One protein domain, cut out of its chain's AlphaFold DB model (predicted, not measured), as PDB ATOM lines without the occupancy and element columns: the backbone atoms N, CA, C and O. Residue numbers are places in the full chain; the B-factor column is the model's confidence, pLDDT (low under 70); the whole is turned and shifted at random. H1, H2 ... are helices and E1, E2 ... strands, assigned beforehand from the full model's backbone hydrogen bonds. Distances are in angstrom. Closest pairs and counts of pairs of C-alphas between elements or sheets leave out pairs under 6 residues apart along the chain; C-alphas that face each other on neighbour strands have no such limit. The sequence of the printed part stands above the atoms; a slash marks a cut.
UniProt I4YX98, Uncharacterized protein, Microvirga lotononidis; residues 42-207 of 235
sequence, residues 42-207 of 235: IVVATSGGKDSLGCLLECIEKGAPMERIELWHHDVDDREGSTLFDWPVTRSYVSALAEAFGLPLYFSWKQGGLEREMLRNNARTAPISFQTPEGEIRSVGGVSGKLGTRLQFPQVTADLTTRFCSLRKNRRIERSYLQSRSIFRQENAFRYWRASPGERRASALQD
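AT A GLANCE: This is residues 42 to 207 of the 235 residues of an uncharacterized protein of Microvirga lotononidis (UniProt I4YX98). A strongly twisted sheet of six strands makes the middle layer of this domain, with H1 and H2 over one face and H4 across the other; the short helix H3 sits near one end of E2 and E3. Two of the links are long, residues 76 to 89 between E2 and H2 and residues 141 to 169 between E5 and H4, and residues 182 to 187 stick out free. The printed part has 166 residues with four named helices and six named strands, in the order E1 H1 E2 H2 E3 H3 E4 E5 H4 E6. The sheet runs E5 E4 E3 E2 E1 E6 and is mixed; the class is mixed, helices and strands, with under half of the residues, 70 of 166, in named elements. The whole is compact, with a radius of gyration of the C-alphas of 16.4 A and spans of 49 by 38 by 29 A.

HOW THE PARTS SIT: Begin in the sheet with E2, residues 69 to 75, and E1, residues 42 to 46, which are parallel at 33 degrees; look for N 44 and O 70, 2.9 A apart, within hydrogen-bond range. On the other side of E2 find E3, residues 105 to 110, parallel to it at 29 degrees, with N 75 and O 108 at 2.8 A. Next comes E4, residues 128 to 131, antiparallel to E3 at 165 degrees, with N 109 and O 129 at 2.8 A. E5, residues 137 to 140, is an edge strand and forms a hairpin with E4, antiparallel at 154 degrees, with N 138 and O 130 at 2.9 A. The other edge strand is E6, residues 190 to 192, parallel to E1 at 23 degrees; C-alphas 42 and 190 face each other at 5.3 A, but no backbone N and O across this pair are within hydrogen-bond range. H2, residues 90 to 101, is on the sheet over E2 at a height of 9.7 A and runs along the strands, at 4 degrees to E2 on the local plane; its closest C-alphas to E2 are those of Ala 98 and Leu 71, 6.9 A. H1, residues 50 to 61, is on the sheet over E1 at a height of 9.0 A and also runs along the strands; the closest C-alphas, of Ser 52 and Thr 46, are 5.1 A apart. H4, residues 170 to 180, is on the opposite face from H2, over E4 and E3 at a height of 8.0 A, and runs only just across the strands, at 63 degrees to E3 on the local plane; the C-alphas of Ile 173 and Ile 128 come to 6.3 A. With H1 and H2 on one face and H4 on the other, the arrangement is three layers, helices on both faces of a sheet. H3, residues 113 to 118, only grazes the sheet with residues 113 to 117. The four helices are apart from one another. E1, H1, E2 and E2, H2, E3 are strand-helix-strand units, two parallel neighbour strands with a helix between, each with a right-handed crossover. Every O i to N i+4 pair is within hydrogen-bond range in H1, H2 and H4, and 1 of 2 in H3.

IN THESE COORDINATES: Find C-alpha 42 at (-32.210, 3.497, -0.183), where E1 begins; it is 12.4 A long. E2, the longest strand, spans 19.4 A, and E3 17.3 A; E4, E5 and E6 span 10.6, 10.4 and 6.6 A. Find C-alpha 90 at (-23.567, -11.310, -13.343); from there H2 runs 16.7 A. H1 spans 16.1 A, H4 15.6 A and H3 9.1 A. E6 ends at C-alpha 192, (-34.451, 4.527, -7.554).

THE WHOLE: The two C-alphas farthest apart, of Gly 63 and Asn 122, are 49.4 A from each other. The printed part has no cut. The links E2 to H2, 14 residues, and E5 to H4, 29 residues, are long. Look at the B-factor column: the mean pLDDT of the printed part is 73.8, and residues 80 to 81 and 154 to 207 are under 70, which includes H4 and E6.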
ATOM      1  N   ILE A  42     -32.415   3.157   1.224       85.31
ATOM      2  CA  ILE A  42     -32.210   3.497  -0.183       85.31
ATOM      3  C   ILE A  42     -31.914   2.201  -0.930       85.31
ATOM      4  O   ILE A  42     -30.829   1.632  -0.834       85.31
ATOM      5  N   VAL A  43     -32.889   1.719  -1.697       86.31
ATOM      6  CA  VAL A  43     -32.744   0.467  -2.448       86.31
ATOM      7  C   VAL A  43     -32.257   0.753  -3.864       86.31
ATOM      8  O   VAL A  43     -32.969   1.377  -4.656       86.31
ATOM      9  N   VAL A  44     -31.079   0.228  -4.206       86.38
ATOM     10  CA  VAL A  44     -30.504   0.301  -5.554       86.38
ATOM     11  C   VAL A  44     -30.670  -1.047  -6.251       86.38
ATOM     12  O   VAL A  44     -30.055  -2.052  -5.886       86.38
ATOM     13  N   ALA A  45     -31.504  -1.075  -7.292       85.94
ATOM     14  CA  ALA A  45     -31.674  -2.258  -8.128       85.94
ATOM     15  C   ALA A  45     -30.431  -2.464  -9.011       85.94
ATOM     16  O   ALA A  45     -30.226  -1.746  -9.991       85.94
ATOM     17  N   THR A  46     -29.608  -3.458  -8.677       87.06
ATOM     18  CA  THR A  46     -28.381  -3.774  -9.411       87.06
ATOM     19  C   THR A  46     -28.629  -4.861 -10.446       87.06
ATOM     20  O   THR A  46     -29.007  -5.979 -10.110       87.06
ATOM     21  N   SER A  47     -28.449  -4.548 -11.730       86.62
ATOM     22  CA  SER A  47     -28.561  -5.529 -12.822       86.62
ATOM     23  C   SER A  47     -27.212  -6.132 -13.215       86.62
ATOM     24  O   SER A  47     -27.161  -6.998 -14.080       86.62
ATOM     25  N   GLY A  48     -26.115  -5.647 -12.625       85.25
ATOM     26  CA  GLY A  48     -24.760  -5.920 -13.103       85.25
ATOM     27  C   GLY A  48     -24.369  -5.114 -14.350       85.25
ATOM     28  O   GLY A  48     -23.326  -5.369 -14.943       85.25
ATOM     29  N   GLY A  49     -25.189  -4.138 -14.757       86.50
ATOM     30  CA  GLY A  49     -24.908  -3.248 -15.882       86.50
ATOM     31  C   GLY A  49     -24.358  -1.880 -15.465       86.50
ATOM     32  O   GLY A  49     -24.465  -1.461 -14.309       86.50
ATOM     33  N   LYS A  50     -23.836  -1.137 -16.451       86.56
ATOM     34  CA  LYS A  50     -23.281   0.218 -16.259       86.56
ATOM     35  C   LYS A  50     -24.269   1.197 -15.625       86.56
ATOM     36  O   LYS A  50     -23.865   2.056 -14.854       86.56
ATOM     37  N   ASP A  51     -25.554   1.072 -15.952       81.62
ATOM     38  CA  ASP A  51     -26.549   2.049 -15.528       81.62
ATOM     39  C   ASP A  51     -26.885   1.871 -14.050       81.62
ATOM     40  O   ASP A  51     -26.907   2.853 -13.321       81.62
ATOM     41  N   SER A  52     -27.021   0.630 -13.566       84.00
ATOM     42  CA  SER A  52     -27.194   0.379 -12.132       84.00
ATOM     43  C   SER A  52     -25.974   0.780 -11.303       84.00
ATOM     44  O   SER A  52     -26.138   1.264 -10.187       84.00
ATOM     45  N   LEU A  53     -24.759   0.624 -11.845       89.56
ATOM     46  CA  LEU A  53     -23.550   1.133 -11.193       89.56
ATOM     47  C   LEU A  53     -23.552   2.665 -11.155       89.56
ATOM     48  O   LEU A  53     -23.280   3.250 -10.113       89.56
ATOM     49  N   GLY A  54     -23.908   3.313 -12.266       86.12
ATOM     50  CA  GLY A  54     -24.065   4.764 -12.326       86.12
ATOM     51  C   GLY A  54     -25.073   5.285 -11.301       86.12
ATOM     52  O   GLY A  54     -24.793   6.281 -10.648       86.12
ATOM     53  N   CYS A  55     -26.188   4.575 -11.097       82.88
ATOM     54  CA  CYS A  55     -27.179   4.919 -10.072       82.88
ATOM     55  C   CYS A  55     -26.583   4.875  -8.660       82.88
ATOM     56  O   CYS A  55     -26.802   5.788  -7.872       82.88
ATOM     57  N   LEU A  56     -25.819   3.822  -8.338       88.50
ATOM     58  CA  LEU A  56     -25.150   3.710  -7.041       88.50
ATOM     59  C   LEU A  56     -24.177   4.875  -6.819       88.50
ATOM     60  O   LEU A  56     -24.217   5.517  -5.773       88.50
ATOM     61  N   LEU A  57     -23.332   5.156  -7.813       91.62
ATOM     62  CA  LEU A  57     -22.360   6.247  -7.744       91.62
ATOM     63  C   LEU A  57     -23.051   7.606  -7.588       91.62
ATOM     64  O   LEU A  57     -22.624   8.403  -6.765       91.62
ATOM     65  N   GLU A  58     -24.158   7.837  -8.297       87.19
ATOM     66  CA  GLU A  58     -24.944   9.069  -8.177       87.19
ATOM     67  C   GLU A  58     -25.515   9.250  -6.761       87.19
ATOM     68  O   GLU A  58     -25.461  10.352  -6.216       87.19
ATOM     69  N   CYS A  59     -26.032   8.186  -6.129       86.19
ATOM     70  CA  CYS A  59     -26.489   8.252  -4.738       86.19
ATOM     71  C   CYS A  59     -25.355   8.664  -3.789       86.19
ATOM     72  O   CYS A  59     -25.557   9.514  -2.922       86.19
ATOM     73  N   ILE A  60     -24.165   8.089  -3.974       90.81
ATOM     74  CA  ILE A  60     -22.985   8.382  -3.153       90.81
ATOM     75  C   ILE A  60     -22.523   9.829  -3.366       90.81
ATOM     76  O   ILE A  60     -22.315  10.555  -2.396       90.81
ATOM     77  N   GLU A  61     -22.419  10.280  -4.617       89.81
ATOM     78  CA  GLU A  61     -22.031  11.655  -4.966       89.81
ATOM     79  C   GLU A  61     -23.007  12.696  -4.402       89.81
ATOM     80  O   GLU A  61     -22.593  13.783  -4.001       89.81
ATOM     81  N   LYS A  62     -24.299  12.353  -4.314       86.38
ATOM     82  CA  LYS A  62     -25.346  13.196  -3.715       86.38
ATOM     83  C   LYS A  62     -25.414  13.122  -2.184       86.38
ATOM     84  O   LYS A  62     -26.287  13.753  -1.593       86.38
ATOM     85  N   GLY A  63     -24.509  12.389  -1.536       89.44
ATOM     86  CA  GLY A  63     -24.408  12.334  -0.077       89.44
ATOM     87  C   GLY A  63     -25.406  11.391   0.598       89.44
ATOM     88  O   GLY A  63     -25.770  11.619   1.751       89.44
ATOM     89  N   ALA A  64     -25.863  10.340  -0.091       89.25
ATOM     90  CA  ALA A  64     -26.638   9.278   0.548       89.25
ATOM     91  C   ALA A  64     -25.853   8.655   1.724       89.25
ATOM     92  O   ALA A  64     -24.688   8.292   1.543       89.25
ATOM     93  N   PRO A  65     -26.475   8.467   2.905       90.44
ATOM     94  CA  PRO A  65     -25.844   7.736   4.000       90.44
ATOM     95  C   PRO A  65     -25.588   6.280   3.591       90.44
ATOM     96  O   PRO A  65     -26.529   5.551   3.270       90.44
ATOM     97  N   MET A  66     -24.321   5.854   3.582       93.00
ATOM     98  CA  MET A  66     -23.901   4.532   3.091       93.00
ATOM     99  C   MET A  66     -24.589   3.388   3.841       93.00
ATOM    100  O   MET A  66     -24.988   2.399   3.234       93.00
ATOM    101  N   GLU A  67     -24.799   3.553   5.147       93.06
ATOM    102  CA  GLU A  67     -25.471   2.593   6.021       93.06
ATOM    103  C   GLU A  67     -26.954   2.375   5.682       93.06
ATOM    104  O   GLU A  67     -27.560   1.418   6.160       93.06
ATOM    105  N   ARG A  68     -27.539   3.249   4.855       88.31
ATOM    106  CA  ARG A  68     -28.927   3.145   4.394       88.31
ATOM    107  C   ARG A  68     -29.039   2.593   2.981       88.31
ATOM    108  O   ARG A  68     -30.154   2.329   2.537       88.31
ATOM    109  N   ILE A  69     -27.931   2.423   2.260       90.38
ATOM    110  CA  ILE A  69     -27.952   1.893   0.897       90.38
ATOM    111  C   ILE A  69     -27.986   0.363   0.941       90.38
ATOM    112  O   ILE A  69     -27.143  -0.280   1.558       90.38
ATOM    113  N   GLU A  70     -28.934  -0.234   0.221       91.00
ATOM    114  CA  GLU A  70     -29.019  -1.679   0.010       91.00
ATOM    115  C   GLU A  70     -28.981  -2.005  -1.489       91.00
ATOM    116  O   GLU A  70     -29.721  -1.419  -2.286       91.00
ATOM    117  N   LEU A  71     -28.167  -2.989  -1.885       91.94
ATOM    118  CA  LEU A  71     -28.128  -3.496  -3.256       91.94
ATOM    119  C   LEU A  71     -29.100  -4.657  -3.434       91.94
ATOM    120  O   LEU A  71     -29.156  -5.594  -2.639       91.94
ATOM    121  N   TRP A  72     -29.859  -4.610  -4.523       89.56
ATOM    122  CA  TRP A  72     -30.903  -5.583  -4.815       89.56
ATOM    123  C   TRP A  72     -30.745  -6.133  -6.223       89.56
ATOM    124  O   TRP A  72     -30.988  -5.425  -7.200       89.56
ATOM    125  N   HIS A  73     -30.363  -7.402  -6.334       90.25
ATOM    126  CA  HIS A  73     -30.269  -8.090  -7.615       90.25
ATOM    127  C   HIS A  73     -31.499  -8.970  -7.850       90.25
ATOM    128  O   HIS A  73     -31.930  -9.729  -6.975       90.25
ATOM    129  N   HIS A  74     -32.073  -8.877  -9.048       87.31
ATOM    130  CA  HIS A  74     -33.096  -9.815  -9.488       87.31
ATOM    131  C   HIS A  74     -32.470 -10.855 -10.410       87.31
ATOM    132  O   HIS A  74     -32.126 -10.528 -11.539       87.31
ATOM    133  N   ASP A  75     -32.367 -12.082  -9.914       87.94
ATOM    134  CA  ASP A  75     -31.888 -13.250 -10.643       87.94
ATOM    135  C   ASP A  75     -32.958 -13.661 -11.659       87.94
ATOM    136  O   ASP A  75     -34.016 -14.203 -11.300       87.94
ATOM    137  N   VAL A  76     -32.726 -13.324 -12.926       84.25
ATOM    138  CA  VAL A  76     -33.714 -13.514 -13.993       84.25
ATOM    139  C   VAL A  76     -33.804 -14.986 -14.364       84.25
ATOM    140  O   VAL A  76     -34.893 -15.504 -14.629       84.25
ATOM    141  N   ASP A  77     -32.663 -15.660 -14.347       82.94
ATOM    142  CA  ASP A  77     -32.524 -17.070 -14.686       82.94
ATOM    143  C   ASP A  77     -32.737 -18.027 -13.513       82.94
ATOM    144  O   ASP A  77     -32.722 -19.243 -13.701       82.94
ATOM    145  N   ASP A  78     -33.025 -17.494 -12.325       80.50
ATOM    146  CA  ASP A  78     -33.140 -18.289 -11.105       80.50
ATOM    147  C   ASP A  78     -31.831 -19.034 -10.759       80.50
ATOM    148  O   ASP A  78     -30.751 -18.826 -11.311       80.50
ATOM    149  N   ARG A  79     -31.900 -19.868  -9.732       75.62
ATOM    150  CA  ARG A  79     -30.815 -20.657  -9.168       75.62
ATOM    151  C   ARG A  79     -30.869 -22.116  -9.613       75.62
ATOM    152  O   ARG A  79     -29.988 -22.882  -9.240       75.62
ATOM    153  N   GLU A  80     -31.883 -22.491 -10.389       69.44
ATOM    154  CA  GLU A  80     -32.233 -23.884 -10.688       69.44
ATOM    155  C   GLU A  80     -31.909 -24.314 -12.134       69.44
ATOM    156  O   GLU A  80     -32.301 -25.405 -12.542       69.44
ATOM    157  N   GLY A  81     -31.149 -23.511 -12.896       65.56
ATOM    158  CA  GLY A  81     -30.433 -24.008 -14.084       65.56
ATOM    159  C   GLY A  81     -30.707 -23.335 -15.433       65.56
ATOM    160  O   GLY A  81     -30.152 -23.805 -16.424       65.56
ATOM    161  N   SER A  82     -31.498 -22.257 -15.511       77.19
ATOM    162  CA  SER A  82     -31.520 -21.424 -16.728       77.19
ATOM    163  C   SER A  82     -30.229 -20.602 -16.815       77.19
ATOM    164  O   SER A  82     -29.642 -20.232 -15.801       77.19
ATOM    165  N   THR A  83     -29.775 -20.319 -18.033       80.62
ATOM    166  CA  THR A  83     -28.665 -19.390 -18.328       80.62
ATOM    167  C   THR A  83     -29.014 -18.522 -19.541       80.62
ATOM    168  O   THR A  83     -28.164 -18.219 -20.379       80.62
ATOM    169  N   LEU A  84     -30.309 -18.263 -19.729       81.75
ATOM    170  CA  LEU A  84     -30.868 -17.694 -20.946       81.75
ATOM    171  C   LEU A  84     -30.748 -16.163 -21.000       81.75
ATOM    172  O   LEU A  84     -30.714 -15.594 -22.091       81.75
ATOM    173  N   PHE A  85     -30.722 -15.493 -19.850       82.25
ATOM    174  CA  PHE A  85     -30.831 -14.041 -19.732       82.25
ATOM    175  C   PHE A  85     -29.628 -13.386 -19.069       82.25
ATOM    176  O   PHE A  85     -29.107 -12.403 -19.598       82.25
ATOM    177  N   ASP A  86     -29.225 -13.886 -17.907       83.19
ATOM    178  CA  ASP A  86     -28.106 -13.349 -17.160       83.19
ATOM    179  C   ASP A  86     -26.795 -13.887 -17.727       83.19
ATOM    180  O   ASP A  86     -26.647 -15.062 -18.074       83.19
ATOM    181  N   TRP A  87     -25.798 -13.008 -17.804       86.19
ATOM    182  CA  TRP A  87     -24.446 -13.445 -18.107       86.19
ATOM    183  C   TRP A  87     -23.933 -14.327 -16.962       86.19
ATOM    184  O   TRP A  87     -24.182 -14.006 -15.797       86.19
ATOM    185  N   PRO A  88     -23.128 -15.370 -17.244       86.44
ATOM    186  CA  PRO A  88     -22.581 -16.242 -16.201       86.44
ATOM    187  C   PRO A  88     -21.855 -15.487 -15.075       86.44
ATOM    188  O   PRO A  88     -21.830 -15.930 -13.930       86.44
ATOM    189  N   VAL A  89     -21.285 -14.321 -15.395       90.19
ATOM    190  CA  VAL A  89     -20.546 -13.473 -14.455       90.19
ATOM    191  C   VAL A  89     -21.438 -12.556 -13.610       90.19
ATOM    192  O   VAL A  89     -20.960 -12.036 -12.604       90.19
ATOM    193  N   THR A  90     -22.713 -12.339 -13.967       90.25
ATOM    194  CA  THR A  90     -23.567 -11.310 -13.343       90.25
ATOM    195  C   THR A  90     -23.618 -11.466 -11.826       90.25
ATOM    196  O   THR A  90     -23.314 -10.512 -11.112       90.25
ATOM    197  N   ARG A  91     -23.909 -12.674 -11.317       90.62
ATOM    198  CA  ARG A  91     -24.030 -12.936  -9.871       90.62
ATOM    199  C   ARG A  91     -22.719 -12.672  -9.123       90.62
ATOM    200  O   ARG A  91     -22.732 -12.027  -8.074       90.62
ATOM    201  N   SER A  92     -21.588 -13.130  -9.663       94.12
ATOM    202  CA  SER A  92     -20.269 -12.867  -9.072       94.12
ATOM    203  C   SER A  92     -19.894 -11.388  -9.134       94.12
ATOM    204  O   SER A  92     -19.356 -10.858  -8.169       94.12
ATOM    205  N   TYR A  93     -20.229 -10.704 -10.230       95.19
ATOM    206  CA  TYR A  93     -19.937  -9.285 -10.408       95.19
ATOM    207  C   TYR A  93     -20.714  -8.419  -9.415       95.19
ATOM    208  O   TYR A  93     -20.113  -7.587  -8.743       95.19
ATOM    209  N   VAL A  94     -22.025  -8.635  -9.262       94.50
ATOM    210  CA  VAL A  94     -22.820  -7.865  -8.289       94.50
ATOM    211  C   VAL A  94     -22.407  -8.159  -6.846       94.50
ATOM    212  O   VAL A  94     -22.467  -7.259  -6.014       94.50
ATOM    213  N   SER A  95     -21.941  -9.379  -6.558       95.88
ATOM    214  CA  SER A  95     -21.409  -9.743  -5.238       95.88
ATOM    215  C   SER A  95     -20.094  -9.017  -4.947       95.88
ATOM    216  O   SER A  95     -19.971  -8.384  -3.904       95.88
ATOM    217  N   ALA A  96     -19.155  -9.023  -5.898       97.44
ATOM    218  CA  ALA A  96     -17.897  -8.285  -5.781       97.44
ATOM    219  C   ALA A  96     -18.125  -6.768  -5.694       97.44
ATOM    220  O   ALA A  96     -17.419  -6.073  -4.969       97.44
ATOM    221  N   LEU A  97     -19.133  -6.247  -6.402       96.12
ATOM    222  CA  LEU A  97     -19.536  -4.848  -6.297       96.12
ATOM    223  C   LEU A  97     -20.024  -4.517  -4.882       96.12
ATOM    224  O   LEU A  97     -19.594  -3.525  -4.307       96.12
ATOM    225  N   ALA A  98     -20.901  -5.342  -4.310       96.81
ATOM    226  CA  ALA A  98     -21.395  -5.145  -2.951       96.81
ATOM    227  C   ALA A  98     -20.258  -5.160  -1.921       96.81
ATOM    228  O   ALA A  98     -20.184  -4.273  -1.073       96.81
ATOM    229  N   GLU A  99     -19.335  -6.115  -2.051       97.69
ATOM    230  CA  GLU A  99     -18.146  -6.226  -1.205       97.69
ATOM    231  C   GLU A  99     -17.243  -4.989  -1.318       97.69
ATOM    232  O   GLU A  99     -16.852  -4.423  -0.300       97.69
ATOM    233  N   ALA A 100     -16.980  -4.511  -2.538       97.25
ATOM    234  CA  ALA A 100     -16.122  -3.350  -2.778       97.25
ATOM    235  C   ALA A 100     -16.654  -2.053  -2.144       97.25
ATOM    236  O   ALA A 100     -15.865  -1.204  -1.735       97.25
ATOM    237  N   PHE A 101     -17.978  -1.900  -2.056       96.12
ATOM    238  CA  PHE A 101     -18.621  -0.744  -1.424       96.12
ATOM    239  C   PHE A 101     -19.026  -0.993   0.039       96.12
ATOM    240  O   PHE A 101     -19.523  -0.076   0.689       96.12
ATOM    241  N   GLY A 102     -18.827  -2.209   0.564       96.75
ATOM    242  CA  GLY A 102     -19.260  -2.587   1.911       96.75
ATOM    243  C   GLY A 102     -20.781  -2.535   2.104       96.75
ATOM    244  O   GLY A 102     -21.247  -2.221   3.197       96.75
ATOM    245  N   LEU A 103     -21.555  -2.801   1.046       95.88
ATOM    246  CA  LEU A 103     -23.015  -2.685   1.042       95.88
ATOM    247  C   LEU A 103     -23.699  -4.054   1.149       95.88
ATOM    248  O   LEU A 103     -23.215  -5.033   0.573       95.88
ATOM    249  N   PRO A 104     -24.862  -4.148   1.817       94.94
ATOM    250  CA  PRO A 104     -25.647  -5.373   1.828       94.94
ATOM    251  C   PRO A 104     -26.212  -5.669   0.433       94.94
ATOM    252  O   PRO A 104     -26.685  -4.768  -0.265       94.94
ATOM    253  N   LEU A 105     -26.191  -6.945   0.042       94.25
ATOM    254  CA  LEU A 105     -26.727  -7.435  -1.227       94.25
ATOM    255  C   LEU A 105     -27.791  -8.498  -0.993       94.25
ATOM    256  O   LEU A 105     -27.538  -9.518  -0.351       94.25
ATOM    257  N   TYR A 106     -28.949  -8.295  -1.609       92.38
ATOM    258  CA  TYR A 106     -30.058  -9.234  -1.567       92.38
ATOM    259  C   TYR A 106     -30.438  -9.702  -2.958       92.38
ATOM    260  O   TYR A 106     -30.504  -8.929  -3.916       92.38
ATOM    261  N   PHE A 107     -30.747 -10.988  -3.044       91.06
ATOM    262  CA  PHE A 107     -31.224 -11.611  -4.261       91.06
ATOM    263  C   PHE A 107     -32.718 -11.895  -4.182       91.06
ATOM    264  O   PHE A 107     -33.243 -12.378  -3.176       91.06
ATOM    265  N   SER A 108     -33.392 -11.675  -5.302       88.12
ATOM    266  CA  SER A 108     -34.761 -12.122  -5.539       88.12
ATOM    267  C   SER A 108     -34.834 -12.853  -6.865       88.12
ATOM    268  O   SER A 108     -34.092 -12.526  -7.779       88.12
ATOM    269  N   TRP A 109     -35.727 -13.819  -6.992       87.94
ATOM    270  CA  TRP A 109     -35.866 -14.616  -8.201       87.94
ATOM    271  C   TRP A 109     -37.274 -15.171  -8.320       87.94
ATOM    272  O   TRP A 109     -38.084 -15.149  -7.389       87.94
ATOM    273  N   LYS A 110     -37.590 -15.670  -9.504       86.94
ATOM    274  CA  LYS A 110     -38.810 -16.424  -9.739       86.94
ATOM    275  C   LYS A 110     -38.451 -17.894  -9.850       86.94
ATOM    276  O   LYS A 110     -37.560 -18.211 -10.616       86.94
ATOM    277  N   GLN A 111     -39.133 -18.780  -9.129       87.75
ATOM    278  CA  GLN A 111     -38.776 -20.204  -9.150       87.75
ATOM    279  C   GLN A 111     -38.957 -20.805 -10.553       87.75
ATOM    280  O   GLN A 111     -40.025 -20.670 -11.162       87.75
ATOM    281  N   GLY A 112     -37.944 -21.503 -11.048       86.31
ATOM    282  CA  GLY A 112     -37.776 -21.957 -12.428       86.31
ATOM    283  C   GLY A 112     -37.407 -20.855 -13.432       86.31
ATOM    284  O   GLY A 112     -37.509 -21.065 -14.639       86.31
ATOM    285  N   GLY A 113     -37.053 -19.662 -12.963       86.19
ATOM    286  CA  GLY A 113     -36.587 -18.558 -13.793       86.19
ATOM    287  C   GLY A 113     -37.661 -17.889 -14.643       86.19
ATOM    288  O   GLY A 113     -38.855 -18.230 -14.667       86.19
ATOM    289  N   LEU A 114     -37.217 -16.868 -15.369       83.88
ATOM    290  CA  LEU A 114     -38.034 -16.161 -16.339       83.88
ATOM    291  C   LEU A 114     -38.461 -17.091 -17.477       83.88
ATOM    292  O   LEU A 114     -39.603 -16.979 -17.940       83.88
ATOM    293  N   GLU A 115     -37.584 -18.018 -17.871       85.56
ATOM    294  CA  GLU A 115     -37.821 -19.033 -18.897       85.56
ATOM    295  C   GLU A 115     -39.078 -19.857 -18.605       85.56
ATOM    296  O   GLU A 115     -40.009 -19.848 -19.419       85.56
ATOM    297  N   ARG A 116     -39.202 -20.453 -17.410       86.75
ATOM    298  CA  ARG A 116     -40.412 -21.194 -17.015       86.75
ATOM    299  C   ARG A 116     -41.672 -20.350 -17.131       86.75
ATOM    300  O   ARG A 116     -42.719 -20.849 -17.537       86.75
ATOM    301  N   GLU A 117     -41.621 -19.070 -16.759       86.25
ATOM    302  CA  GLU A 117     -42.799 -18.208 -16.874       86.25
ATOM    303  C   GLU A 117     -43.154 -17.912 -18.337       86.25
ATOM    304  O   GLU A 117     -44.337 -17.764 -18.642       86.25
ATOM    305  N   MET A 118     -42.172 -17.803 -19.234       84.00
ATOM    306  CA  MET A 118     -42.422 -17.611 -20.666       84.00
ATOM    307  C   MET A 118     -42.963 -18.874 -21.338       84.00
ATOM    308  O   MET A 118     -43.900 -18.779 -22.131       84.00
ATOM    309  N   LEU A 119     -42.422 -20.038 -20.973       86.81
ATOM    310  CA  LEU A 119     -42.822 -21.356 -21.474       86.81
ATOM    311  C   LEU A 119     -44.005 -21.959 -20.703       86.81
ATOM    312  O   LEU A 119     -44.419 -23.088 -20.960       86.81
ATOM    313  N   ARG A 120     -44.585 -21.206 -19.763       89.75
ATOM    314  CA  ARG A 120     -45.689 -21.660 -18.919       89.75
ATOM    315  C   ARG A 120     -46.852 -22.162 -19.774       89.75
ATOM    316  O   ARG A 120     -47.442 -21.384 -20.523       89.75
ATOM    317  N   ASN A 121     -47.225 -23.427 -19.596       91.31
ATOM    318  CA  ASN A 121     -48.367 -24.049 -20.257       91.31
ATOM    319  C   ASN A 121     -49.293 -24.692 -19.225       91.31
ATOM    320  O   ASN A 121     -48.848 -25.520 -18.436       91.31
ATOM    321  N   ASN A 122     -50.558 -24.267 -19.211       91.44
ATOM    322  CA  ASN A 122     -51.603 -24.725 -18.297       91.44
ATOM    323  C   ASN A 122     -51.139 -24.863 -16.832       91.44
ATOM    324  O   ASN A 122     -51.493 -25.798 -16.119       91.44
ATOM    325  N   ALA A 123     -50.325 -23.913 -16.380       89.31
ATOM    326  CA  ALA A 123     -49.709 -23.940 -15.061       89.31
ATOM    327  C   ALA A 123     -49.934 -22.611 -14.344       89.31
ATOM    328  O   ALA A 123     -50.195 -21.573 -14.965       89.31
ATOM    329  N   ARG A 124     -49.844 -22.622 -13.012       89.62
ATOM    330  CA  ARG A 124     -49.877 -21.386 -12.222       89.62
ATOM    331  C   ARG A 124     -48.608 -20.576 -12.458       89.62
ATOM    332  O   ARG A 124     -47.559 -21.110 -12.810       89.62
ATOM    333  N   THR A 125     -48.716 -19.266 -12.269       85.62
ATOM    334  CA  THR A 125     -47.553 -18.377 -12.206       85.62
ATOM    335  C   THR A 125     -46.607 -18.881 -11.125       85.62
ATOM    336  O   THR A 125     -47.058 -19.091 -10.003       85.62
ATOM    337  N   ALA A 126     -45.327 -19.057 -11.446       87.19
ATOM    338  CA  ALA A 126     -44.369 -19.540 -10.460       87.19
ATOM    339  C   ALA A 126     -44.268 -18.582  -9.254       87.19
ATOM    340  O   ALA A 126     -44.421 -17.362  -9.438       87.19
ATOM    341  N   PRO A 127     -44.045 -19.112  -8.040       88.94
ATOM    342  CA  PRO A 127     -43.790 -18.290  -6.867       88.94
ATOM    343  C   PRO A 127     -42.512 -17.465  -7.046       88.94
ATOM    344  O   PRO A 127     -41.627 -17.791  -7.841       88.94
ATOM    345  N   ILE A 128     -42.457 -16.365  -6.309       86.19
ATOM    346  CA  ILE A 128     -41.310 -15.471  -6.245       86.19
ATOM    347  C   ILE A 128     -40.625 -15.716  -4.912       86.19
ATOM    348  O   ILE A 128     -41.301 -15.691  -3.884       86.19
ATOM    349  N   SER A 129     -39.315 -15.902  -4.946       88.62
ATOM    350  CA  SER A 129     -38.471 -16.079  -3.773       88.62
ATOM    351  C   SER A 129     -37.528 -14.890  -3.624       88.62
ATOM    352  O   SER A 129     -37.131 -14.272  -4.612       88.62
ATOM    353  N   PHE A 130     -37.200 -14.522  -2.395       88.50
ATOM    354  CA  PHE A 130     -36.278 -13.427  -2.113       88.50
ATOM    355  C   PHE A 130     -35.626 -13.609  -0.749       88.50
ATOM    356  O   PHE A 130     -36.206 -14.220   0.151       88.50
ATOM    357  N   GLN A 131     -34.417 -13.077  -0.619       89.50
ATOM    358  CA  GLN A 131     -33.703 -12.999   0.647       89.50
ATOM    359  C   GLN A 131     -34.215 -11.826   1.479       89.50
ATOM    360  O   GLN A 131     -34.557 -10.773   0.938       89.50
ATOM    361  N   THR A 132     -34.264 -12.015   2.792       85.38
ATOM    362  CA  THR A 132     -34.546 -10.953   3.751       85.38
ATOM    363  C   THR A 132     -33.258 -10.486   4.434       85.38
ATOM    364  O   THR A 132     -32.276 -11.234   4.466       85.38
ATOM    365  N   PRO A 133     -33.247  -9.272   5.009       81.75
ATOM    366  CA  PRO A 133     -32.140  -8.770   5.827       81.75
ATOM    367  C   PRO A 133     -31.757  -9.672   7.001       81.75
ATOM    368  O   PRO A 133     -30.603  -9.701   7.409       81.75
ATOM    369  N   GLU A 134     -32.705 -10.460   7.506       84.12
ATOM    370  CA  GLU A 134     -32.476 -11.438   8.572       84.12
ATOM    371  C   GLU A 134     -31.772 -12.718   8.073       84.12
ATOM    372  O   GLU A 134     -31.493 -13.620   8.857       84.12
ATOM    373  N   GLY A 135     -31.487 -12.817   6.768       83.75
ATOM    374  CA  GLY A 135     -30.857 -13.978   6.138       83.75
ATOM    375  C   GLY A 135     -31.834 -15.090   5.746       83.75
ATOM    376  O   GLY A 135     -31.409 -16.137   5.257       83.75
ATOM    377  N   GLU A 136     -33.142 -14.883   5.916       90.19
ATOM    378  CA  GLU A 136     -34.161 -15.862   5.537       90.19
ATOM    379  C   GLU A 136     -34.459 -15.805   4.034       90.19
ATOM    380  O   GLU A 136     -34.393 -14.751   3.403       90.19
ATOM    381  N   ILE A 137     -34.873 -16.932   3.450       90.31
ATOM    382  CA  ILE A 137     -35.476 -16.953   2.112       90.31
ATOM    383  C   ILE A 137     -36.984 -17.089   2.279       90.31
ATOM    384  O   ILE A 137     -37.478 -18.088   2.802       90.31
ATOM    385  N   ARG A 138     -37.733 -16.103   1.785       89.44
ATOM    386  CA  ARG A 138     -39.199 -16.130   1.772       89.44
ATOM    387  C   ARG A 138     -39.705 -16.333   0.358       89.44
ATOM    388  O   ARG A 138     -39.077 -15.904  -0.604       89.44
ATOM    389  N   SER A 139     -40.853 -16.996   0.237       88.62
ATOM    390  CA  SER A 139     -41.510 -17.239  -1.048       88.62
ATOM    391  C   SER A 139     -42.974 -16.832  -0.993       88.62
ATOM    392  O   SER A 139     -43.671 -17.142  -0.027       88.62
ATOM    393  N   VAL A 140     -43.459 -16.159  -2.036       85.00
ATOM    394  CA  VAL A 140     -44.861 -15.738  -2.140       85.00
ATOM    395  C   VAL A 140     -45.454 -16.038  -3.515       85.00
ATOM    396  O   VAL A 140     -44.758 -16.095  -4.530       85.00
ATOM    397  N   GLY A 141     -46.778 -16.193  -3.566       85.38
ATOM    398  CA  GLY A 141     -47.489 -16.556  -4.793       85.38
ATOM    399  C   GLY A 141     -47.360 -18.045  -5.127       85.38
ATOM    400  O   GLY A 141     -47.039 -18.857  -4.270       85.38
ATOM    401  N   GLY A 142     -47.686 -18.438  -6.359       82.00
ATOM    402  CA  GLY A 142     -47.590 -19.836  -6.814       82.00
ATOM    403  C   GLY A 142     -48.713 -20.772  -6.358       82.00
ATOM    404  O   GLY A 142     -49.066 -21.694  -7.091       82.00
ATOM    405  N   VAL A 143     -49.318 -20.516  -5.197       80.06
ATOM    406  CA  VAL A 143     -50.320 -21.413  -4.591       80.06
ATOM    407  C   VAL A 143     -51.740 -21.149  -5.106       80.06
ATOM    408  O   VAL A 143     -52.515 -22.081  -5.312       80.06
ATOM    409  N   SER A 144     -52.088 -19.886  -5.365       76.06
ATOM    410  CA  SER A 144     -53.435 -19.464  -5.771       76.06
ATOM    411  C   SER A 144     -53.478 -18.890  -7.192       76.06
ATOM    412  O   SER A 144     -52.461 -18.491  -7.765       76.06
ATOM    413  N   GLY A 145     -54.678 -18.858  -7.779       79.62
ATOM    414  CA  GLY A 145     -54.929 -18.308  -9.113       79.62
ATOM    415  C   GLY A 145     -55.239 -19.357 -10.183       79.62
ATOM    416  O   GLY A 145     -55.047 -20.562  -9.991       79.62
ATOM    417  N   LYS A 146     -55.757 -18.864 -11.313       83.94
ATOM    418  CA  LYS A 146     -56.133 -19.680 -12.474       83.94
ATOM    419  C   LYS A 146     -54.888 -20.238 -13.163       83.94
ATOM    420  O   LYS A 146     -53.857 -19.564 -13.248       83.94
ATOM    421  N   LEU A 147     -55.016 -21.452 -13.688       89.69
ATOM    422  CA  LEU A 147     -54.056 -21.977 -14.650       89.69
ATOM    423  C   LEU A 147     -54.076 -21.090 -15.893       89.69
ATOM    424  O   LEU A 147     -55.110 -20.531 -16.263       89.69
ATOM    425  N   GLY A 148     -52.915 -20.915 -16.507       85.75
ATOM    426  CA  GLY A 148     -52.818 -20.143 -17.730       85.75
ATOM    427  C   GLY A 148     -51.619 -20.563 -18.550       85.75
ATOM    428  O   GLY A 148     -50.660 -21.138 -18.031       85.75
ATOM    429  N   THR A 149     -51.692 -20.223 -19.825       85.75
ATOM    430  CA  THR A 149     -50.667 -20.516 -20.819       85.75
ATOM    431  C   THR A 149     -50.094 -19.208 -21.340       85.75
ATOM    432  O   THR A 149     -50.812 -18.217 -21.478       85.75
ATOM    433  N   ARG A 150     -48.783 -19.190 -21.573       82.56
ATOM    434  CA  ARG A 150     -48.082 -18.096 -22.238       82.56
ATOM    435  C   ARG A 150     -47.504 -18.567 -23.559       82.56
ATOM    436  O   ARG A 150     -48.017 -18.138 -24.582       82.56
ATOM    437  N   LEU A 151     -46.492 -19.438 -23.527       81.38
ATOM    438  CA  LEU A 151     -45.796 -19.937 -24.723       81.38
ATOM    439  C   LEU A 151     -45.379 -18.800 -25.674       81.38
ATOM    440  O   LEU A 151     -45.543 -18.883 -26.884       81.38
ATOM    441  N   GLN A 152     -44.874 -17.703 -25.103       70.44
ATOM    442  CA  GLN A 152     -44.522 -16.484 -25.846       70.44
ATOM    443  C   GLN A 152     -43.016 -16.391 -26.125       70.44
ATOM    444  O   GLN A 152     -42.489 -15.297 -26.284       70.44
ATOM    445  N   PHE A 153     -42.294 -17.513 -26.128       73.44
ATOM    446  CA  PHE A 153     -40.862 -17.540 -26.424       73.44
ATOM    447  C   PHE A 153     -40.586 -18.330 -27.715       73.44
ATOM    448  O   PHE A 153     -41.153 -19.414 -27.856       73.44
ATOM    449  N   PRO A 154     -39.705 -17.843 -28.613       65.81
ATOM    450  CA  PRO A 154     -39.095 -16.509 -28.635       65.81
ATOM    451  C   PRO A 154     -40.046 -15.469 -29.258       65.81
ATOM    452  O   PRO A 154     -40.590 -15.682 -30.338       65.81
ATOM    453  N   GLN A 155     -40.233 -14.313 -28.612       65.19
ATOM    454  CA  GLN A 155     -41.015 -13.215 -29.195       65.19
ATOM    455  C   GLN A 155     -40.085 -12.151 -29.780       65.19
ATOM    456  O   GLN A 155     -39.488 -11.352 -29.060       65.19
ATOM    457  N   VAL A 156     -39.996 -12.128 -31.107       57.75
ATOM    458  CA  VAL A 156     -39.183 -11.180 -31.878       57.75
ATOM    459  C   VAL A 156     -40.072 -10.016 -32.326       57.75
ATOM    460  O   VAL A 156     -40.630 -10.017 -33.416       57.75
ATOM    461  N   THR A 157     -40.267  -9.029 -31.447       66.56
ATOM    462  CA  THR A 157     -40.932  -7.754 -31.783       66.56
ATOM    463  C   THR A 157     -40.022  -6.573 -31.454       66.56
ATOM    464  O   THR A 157     -39.311  -6.575 -30.441       66.56
ATOM    465  N   ALA A 158     -40.015  -5.559 -32.321       63.31
ATOM    466  CA  ALA A 158     -39.254  -4.328 -32.116       63.31
ATOM    467  C   ALA A 158     -39.852  -3.446 -31.002       63.31
ATOM    468  O   ALA A 158     -39.115  -2.730 -30.332       63.31
ATOM    469  N   ASP A 159     -41.161  -3.543 -30.758       66.69
ATOM    470  CA  ASP A 159     -41.864  -2.744 -29.754       66.69
ATOM    471  C   ASP A 159     -41.615  -3.268 -28.327       66.69
ATOM    472  O   ASP A 159     -42.027  -4.364 -27.948       66.69
ATOM    473  N   LEU A 160     -40.940  -2.457 -27.509       57.84
ATOM    474  CA  LEU A 160     -40.571  -2.796 -26.133       57.84
ATOM    475  C   LEU A 160     -41.779  -2.931 -25.194       57.84
ATOM    476  O   LEU A 160     -41.675  -3.624 -24.181       57.84
ATOM    477  N   THR A 161     -42.922  -2.316 -25.517       55.75
ATOM    478  CA  THR A 161     -44.136  -2.363 -24.681       55.75
ATOM    479  C   THR A 161     -44.868  -3.702 -24.784       55.75
ATOM    480  O   THR A 161     -45.567  -4.111 -23.852       55.75
ATOM    481  N   THR A 162     -44.654  -4.419 -25.889       55.34
ATOM    482  CA  THR A 162     -45.221  -5.746 -26.158       55.34
ATOM    483  C   THR A 162     -44.255  -6.884 -25.832       55.34
ATOM    484  O   THR A 162     -44.663  -8.047 -25.831       55.34
ATOM    485  N   ARG A 163     -42.996  -6.578 -25.476       61.72
ATOM    486  CA  ARG A 163     -42.009  -7.584 -25.057       61.72
ATOM    487  C   ARG A 163     -42.338  -8.155 -23.688       61.72
ATOM    488  O   ARG A 163     -42.372  -7.453 -22.676       61.72
ATOM    489  N   PHE A 164     -42.469  -9.473 -23.642       52.53
ATOM    490  CA  PHE A 164     -42.843 -10.198 -22.435       52.53
ATOM    491  C   PHE A 164     -41.704 -10.363 -21.403       52.53
ATOM    492  O   PHE A 164     -41.953 -10.682 -20.232       52.53
ATOM    493  N   CYS A 165     -40.461 -10.087 -21.811       53.09
ATOM    494  CA  CYS A 165     -39.293 -10.019 -20.926       53.09
ATOM    495  C   CYS A 165     -39.210  -8.701 -20.134       53.09
ATOM    496  O   CYS A 165     -38.351  -8.561 -19.271       53.09
ATOM    497  N   SER A 166     -40.087  -7.726 -20.400       46.50
ATOM    498  CA  SER A 166     -40.018  -6.402 -19.776       46.50
ATOM    499  C   SER A 166     -40.794  -6.310 -18.448       46.50
ATOM    500  O   SER A 166     -41.881  -6.872 -18.295       46.50
ATOM    501  N   LEU A 167     -40.212  -5.570 -17.492       37.50
ATOM    502  CA  LEU A 167     -40.769  -4.783 -16.367       37.50
ATOM    503  C   LEU A 167     -41.988  -5.263 -15.558       37.50
ATOM    504  O   LEU A 167     -41.972  -5.164 -14.330       37.50
ATOM    505  N   ARG A 168     -43.060  -5.758 -16.182       43.00
ATOM    506  CA  ARG A 168     -44.281  -6.213 -15.491       43.00
ATOM    507  C   ARG A 168     -44.020  -7.360 -14.514       43.00
ATOM    508  O   ARG A 168     -44.742  -7.479 -13.526       43.00
ATOM    509  N   LYS A 169     -43.015  -8.200 -14.776       47.12
ATOM    510  CA  LYS A 169     -42.632  -9.293 -13.869       47.12
ATOM    511  C   LYS A 169     -41.798  -8.779 -12.696       47.12
ATOM    512  O   LYS A 169     -42.190  -9.037 -11.559       47.12
ATOM    513  N   ASN A 170     -40.775  -7.961 -12.957       49.66
ATOM    514  CA  ASN A 170     -39.905  -7.387 -11.920       49.66
ATOM    515  C   ASN A 170     -40.693  -6.533 -10.914       49.66
ATOM    516  O   ASN A 170     -40.498  -6.694  -9.714       49.66
ATOM    517  N   ARG A 171     -41.689  -5.747 -11.363       48.38
ATOM    518  CA  ARG A 171     -42.566  -4.970 -10.456       48.38
ATOM    519  C   ARG A 171     -43.330  -5.827  -9.442       48.38
ATOM    520  O   ARG A 171     -43.658  -5.358  -8.356       48.38
ATOM    521  N   ARG A 172     -43.677  -7.076  -9.780       50.50
ATOM    522  CA  ARG A 172     -44.423  -7.961  -8.866       50.50
ATOM    523  C   ARG A 172     -43.510  -8.577  -7.806       50.50
ATOM    524  O   ARG A 172     -43.971  -8.813  -6.694       50.50
ATOM    525  N   ILE A 173     -42.245  -8.800  -8.152       54.00
ATOM    526  CA  ILE A 173     -41.194  -9.283  -7.248       54.00
ATOM    527  C   ILE A 173     -40.846  -8.208  -6.228       54.00
ATOM    528  O   ILE A 173     -40.945  -8.419  -5.026       54.00
ATOM    529  N   GLU A 174     -40.596  -7.013  -6.735       54.50
ATOM    530  CA  GLU A 174     -40.436  -5.776  -5.985       54.50
ATOM    531  C   GLU A 174     -41.567  -5.543  -4.969       54.50
ATOM    532  O   GLU A 174     -41.307  -5.426  -3.776       54.50
ATOM    533  N   ARG A 175     -42.834  -5.565  -5.407       55.44
ATOM    534  CA  ARG A 175     -43.988  -5.389  -4.504       55.44
ATOM    535  C   ARG A 175     -44.091  -6.481  -3.444       55.44
ATOM    536  O   ARG A 175     -44.466  -6.192  -2.314       55.44
ATOM    537  N   SER A 176     -43.785  -7.719  -3.822       53.19
ATOM    538  CA  SER A 176     -43.817  -8.872  -2.918       53.19
ATOM    539  C   SER A 176     -42.792  -8.736  -1.796       53.19
ATOM    540  O   SER A 176     -43.111  -9.004  -0.641       53.19
ATOM    541  N   TYR A 177     -41.591  -8.262  -2.133       54.75
ATOM    542  CA  TYR A 177     -40.555  -7.970  -1.155       54.75
ATOM    543  C   TYR A 177     -40.955  -6.814  -0.230       54.75
ATOM    544  O   TYR A 177     -40.955  -6.992   0.987       54.75
ATOM    545  N   LEU A 178     -41.386  -5.669  -0.778       54.25
ATOM    546  CA  LEU A 178     -41.781  -4.515   0.041       54.25
ATOM    547  C   LEU A 178     -42.896  -4.864   1.037       54.25
ATOM    548  O   LEU A 178     -42.882  -4.416   2.176       54.25
ATOM    549  N   GLN A 179     -43.844  -5.715   0.639       53.06
ATOM    550  CA  GLN A 179     -44.923  -6.175   1.518       53.06
ATOM    551  C   GLN A 179     -44.467  -7.163   2.601       53.06
ATOM    552  O   GLN A 179     -45.194  -7.376   3.570       53.06
ATOM    553  N   SER A 180     -43.302  -7.791   2.431       45.81
ATOM    554  CA  SER A 180     -42.783  -8.812   3.345       45.81
ATOM    555  C   SER A 180     -41.982  -8.251   4.522       45.81
ATOM    556  O   SER A 180     -41.826  -8.958   5.521       45.81
ATOM    557  N   ARG A 181     -41.512  -6.995   4.445       46.66
ATOM    558  CA  ARG A 181     -40.945  -6.285   5.601       46.66
ATOM    559  C   ARG A 181     -42.082  -5.668   6.419       46.66
ATOM    560  O   ARG A 181     -42.875  -4.888   5.900       46.66
ATOM    561  N   SER A 182     -42.132  -5.968   7.719       32.22
ATOM    562  CA  SER A 182     -42.986  -5.252   8.685       32.22
ATOM    563  C   SER A 182     -42.656  -3.753   8.760       32.22
ATOM    564  O   SER A 182     -43.536  -2.954   9.059       32.22
ATOM    565  N   ILE A 183     -41.416  -3.394   8.416       34.03
ATOM    566  CA  ILE A 183     -40.839  -2.041   8.398       34.03
ATOM    567  C   ILE A 183     -41.482  -1.162   7.301       34.03
ATOM    568  O   ILE A 183     -41.904  -0.036   7.540       34.03
ATOM    569  N   PHE A 184     -41.743  -1.724   6.115       34.03
ATOM    570  CA  PHE A 184     -42.371  -1.004   4.992       34.03
ATOM    571  C   PHE A 184     -43.870  -0.723   5.168       34.03
ATOM    572  O   PHE A 184     -44.499  -0.086   4.322       34.03
ATOM    573  N   ARG A 185     -44.470  -1.212   6.259       32.81
ATOM    574  CA  ARG A 185     -45.867  -0.928   6.599       32.81
ATOM    575  C   ARG A 185     -46.044   0.479   7.186       32.81
ATOM    576  O   ARG A 185     -47.196   0.890   7.316       32.81
ATOM    577  N   GLN A 186     -44.955   1.178   7.536       28.17
ATOM    578  CA  GLN A 186     -44.989   2.505   8.167       28.17
ATOM    579  C   GLN A 186     -43.945   3.530   7.663       28.17
ATOM    580  O   GLN A 186     -44.066   4.691   8.040       28.17
ATOM    581  N   GLU A 187     -42.976   3.172   6.809       37.34
ATOM    582  CA  GLU A 187     -41.793   4.028   6.559       37.34
ATOM    583  C   GLU A 187     -41.650   4.581   5.126       37.34
ATOM    584  O   GLU A 187     -42.094   3.982   4.138       37.34
ATOM    585  N   ASN A 188     -41.026   5.763   5.032       40.22
ATOM    586  CA  ASN A 188     -40.733   6.480   3.792       40.22
ATOM    587  C   ASN A 188     -39.488   5.864   3.155       40.22
ATOM    588  O   ASN A 188     -38.367   6.189   3.529       40.22
ATOM    589  N   ALA A 189     -39.670   4.974   2.186       42.47
ATOM    590  CA  ALA A 189     -38.555   4.344   1.492       42.47
ATOM    591  C   ALA A 189     -38.361   4.925   0.093       42.47
ATOM    592  O   ALA A 189     -39.293   4.959  -0.716       42.47
ATOM    593  N   PHE A 190     -37.128   5.314  -0.220       45.62
ATOM    594  CA  PHE A 190     -36.776   5.777  -1.553       45.62
ATOM    595  C   PHE A 190     -36.526   4.601  -2.485       45.62
ATOM    596  O   PHE A 190     -35.842   3.634  -2.132       45.62
ATOM    597  N   ARG A 191     -37.048   4.698  -3.710       51.62
ATOM    598  CA  ARG A 191     -36.852   3.683  -4.739       51.62
ATOM    599  C   ARG A 191     -36.313   4.316  -6.010       51.62
ATOM    600  O   ARG A 191     -37.063   4.911  -6.775       51.62
ATOM    601  N   TYR A 192     -35.037   4.089  -6.295       48.22
ATOM    602  CA  TYR A 192     -34.451   4.527  -7.554       48.22
ATOM    603  C   TYR A 192     -34.578   3.426  -8.615       48.22
ATOM    604  O   TYR A 192     -33.983   2.354  -8.491       48.22
ATOM    605  N   TRP A 193     -35.359   3.671  -9.675       39.59
ATOM    606  CA  TRP A 193     -35.353   2.824 -10.871       39.59
ATOM    607  C   TRP A 193     -35.354   3.658 -12.148       39.59
ATOM    608  O   TRP A 193     -36.393   4.200 -12.530       39.59
ATOM    609  N   ARG A 194     -34.234   3.629 -12.887       32.75
ATOM    610  CA  ARG A 194     -34.276   3.520 -14.352       32.75
ATOM    611  C   ARG A 194     -32.944   3.092 -14.951       32.75
ATOM    612  O   ARG A 194     -31.916   3.715 -14.741       32.75
ATOM    613  N   ALA A 195     -33.032   2.084 -15.808       26.42
ATOM    614  CA  ALA A 195     -32.221   2.007 -17.010       26.42
ATOM    615  C   ALA A 195     -33.057   1.310 -18.085       26.42
ATOM    616  O   ALA A 195     -33.059   0.085 -18.210       26.42
ATOM    617  N   SER A 196     -33.840   2.094 -18.827       29.25
ATOM    618  CA  SER A 196     -34.179   1.690 -20.190       29.25
ATOM    619  C   SER A 196     -32.902   1.819 -21.026       29.25
ATOM    620  O   SER A 196     -32.153   2.774 -20.803       29.25
ATOM    621  N   PRO A 197     -32.632   0.929 -21.998       31.45
ATOM    622  CA  PRO A 197     -31.572   1.165 -22.969       31.45
ATOM    623  C   PRO A 197     -31.860   2.497 -23.684       31.45
ATOM    624  O   PRO A 197     -32.781   2.566 -24.495       31.45
ATOM    625  N   GLY A 198     -31.148   3.572 -23.329       34.75
ATOM    626  CA  GLY A 198     -31.266   4.877 -23.997       34.75
ATOM    627  C   GLY A 198     -31.327   6.129 -23.113       34.75
ATOM    628  O   GLY A 198     -31.091   7.213 -23.638       34.75
ATOM    629  N   GLU A 199     -31.582   6.041 -21.805       38.84
ATOM    630  CA  GLU A 199     -31.580   7.241 -20.945       38.84
ATOM    631  C   GLU A 199     -30.183   7.522 -20.381       38.84
ATOM    632  O   GLU A 199     -29.624   6.743 -19.612       38.84
ATOM    633  N   ARG A 200     -29.594   8.643 -20.814       38.16
ATOM    634  CA  ARG A 200     -28.306   9.152 -20.325       38.16
ATOM    635  C   ARG A 200     -28.511   9.968 -19.046       38.16
ATOM    636  O   ARG A 200     -29.344  10.863 -19.044       38.16
ATOM    637  N   ARG A 201     -27.677   9.683 -18.038       38.69
ATOM    638  CA  ARG A 201     -27.135  10.527 -16.944       38.69
ATOM    639  C   ARG A 201     -28.017  11.503 -16.136       38.69
ATOM    640  O   ARG A 201     -27.487  12.005 -15.158       38.69
ATOM    641  N   ALA A 202     -29.275  11.793 -16.472       32.06
ATOM    642  CA  ALA A 202     -29.920  13.002 -15.941       32.06
ATOM    643  C   ALA A 202     -31.221  12.835 -15.140       32.06
ATOM    644  O   ALA A 202     -31.638  13.810 -14.532       32.06
ATOM    645  N   SER A 203     -31.895  11.680 -15.085       39.66
ATOM    646  CA  SER A 203     -33.141  11.624 -14.300       39.66
ATOM    647  C   SER A 203     -33.619  10.209 -14.007       39.66
ATOM    648  O   SER A 203     -34.160   9.538 -14.888       39.66
ATOM    649  N   ALA A 204     -33.478   9.762 -12.758       41.12
ATOM    650  CA  ALA A 204     -34.292   8.664 -12.239       41.12
ATOM    651  C   ALA A 204     -34.487   8.679 -10.712       41.12
ATOM    652  O   ALA A 204     -34.736   7.632 -10.113       41.12
ATOM    653  N   LEU A 205     -34.451   9.854 -10.073       44.19
ATOM    654  CA  LEU A 205     -34.900   9.982  -8.688       44.19
ATOM    655  C   LEU A 205     -36.435   9.886  -8.668       44.19
ATOM    656  O   LEU A 205     -37.122  10.820  -9.074       44.19
ATOM    657  N   GLN A 206     -36.985   8.742  -8.259       44.03
ATOM    658  CA  GLN A 206     -38.425   8.599  -8.030       44.03
ATOM    659  C   GLN A 206     -38.701   8.536  -6.531       44.03
ATOM    660  O   GLN A 206     -38.438   7.529  -5.873       44.03
ATOM    661  N   ASP A 207     -39.273   9.614  -6.002       41.94
ATOM    662  CA  ASP A 207     -39.775   9.655  -4.634       41.94
ATOM    663  C   ASP A 207     -40.986   8.729  -4.500       41.94
ATOM    664  O   ASP A 207     -42.035   8.942  -5.114       41.94
TER     665      ASP A 207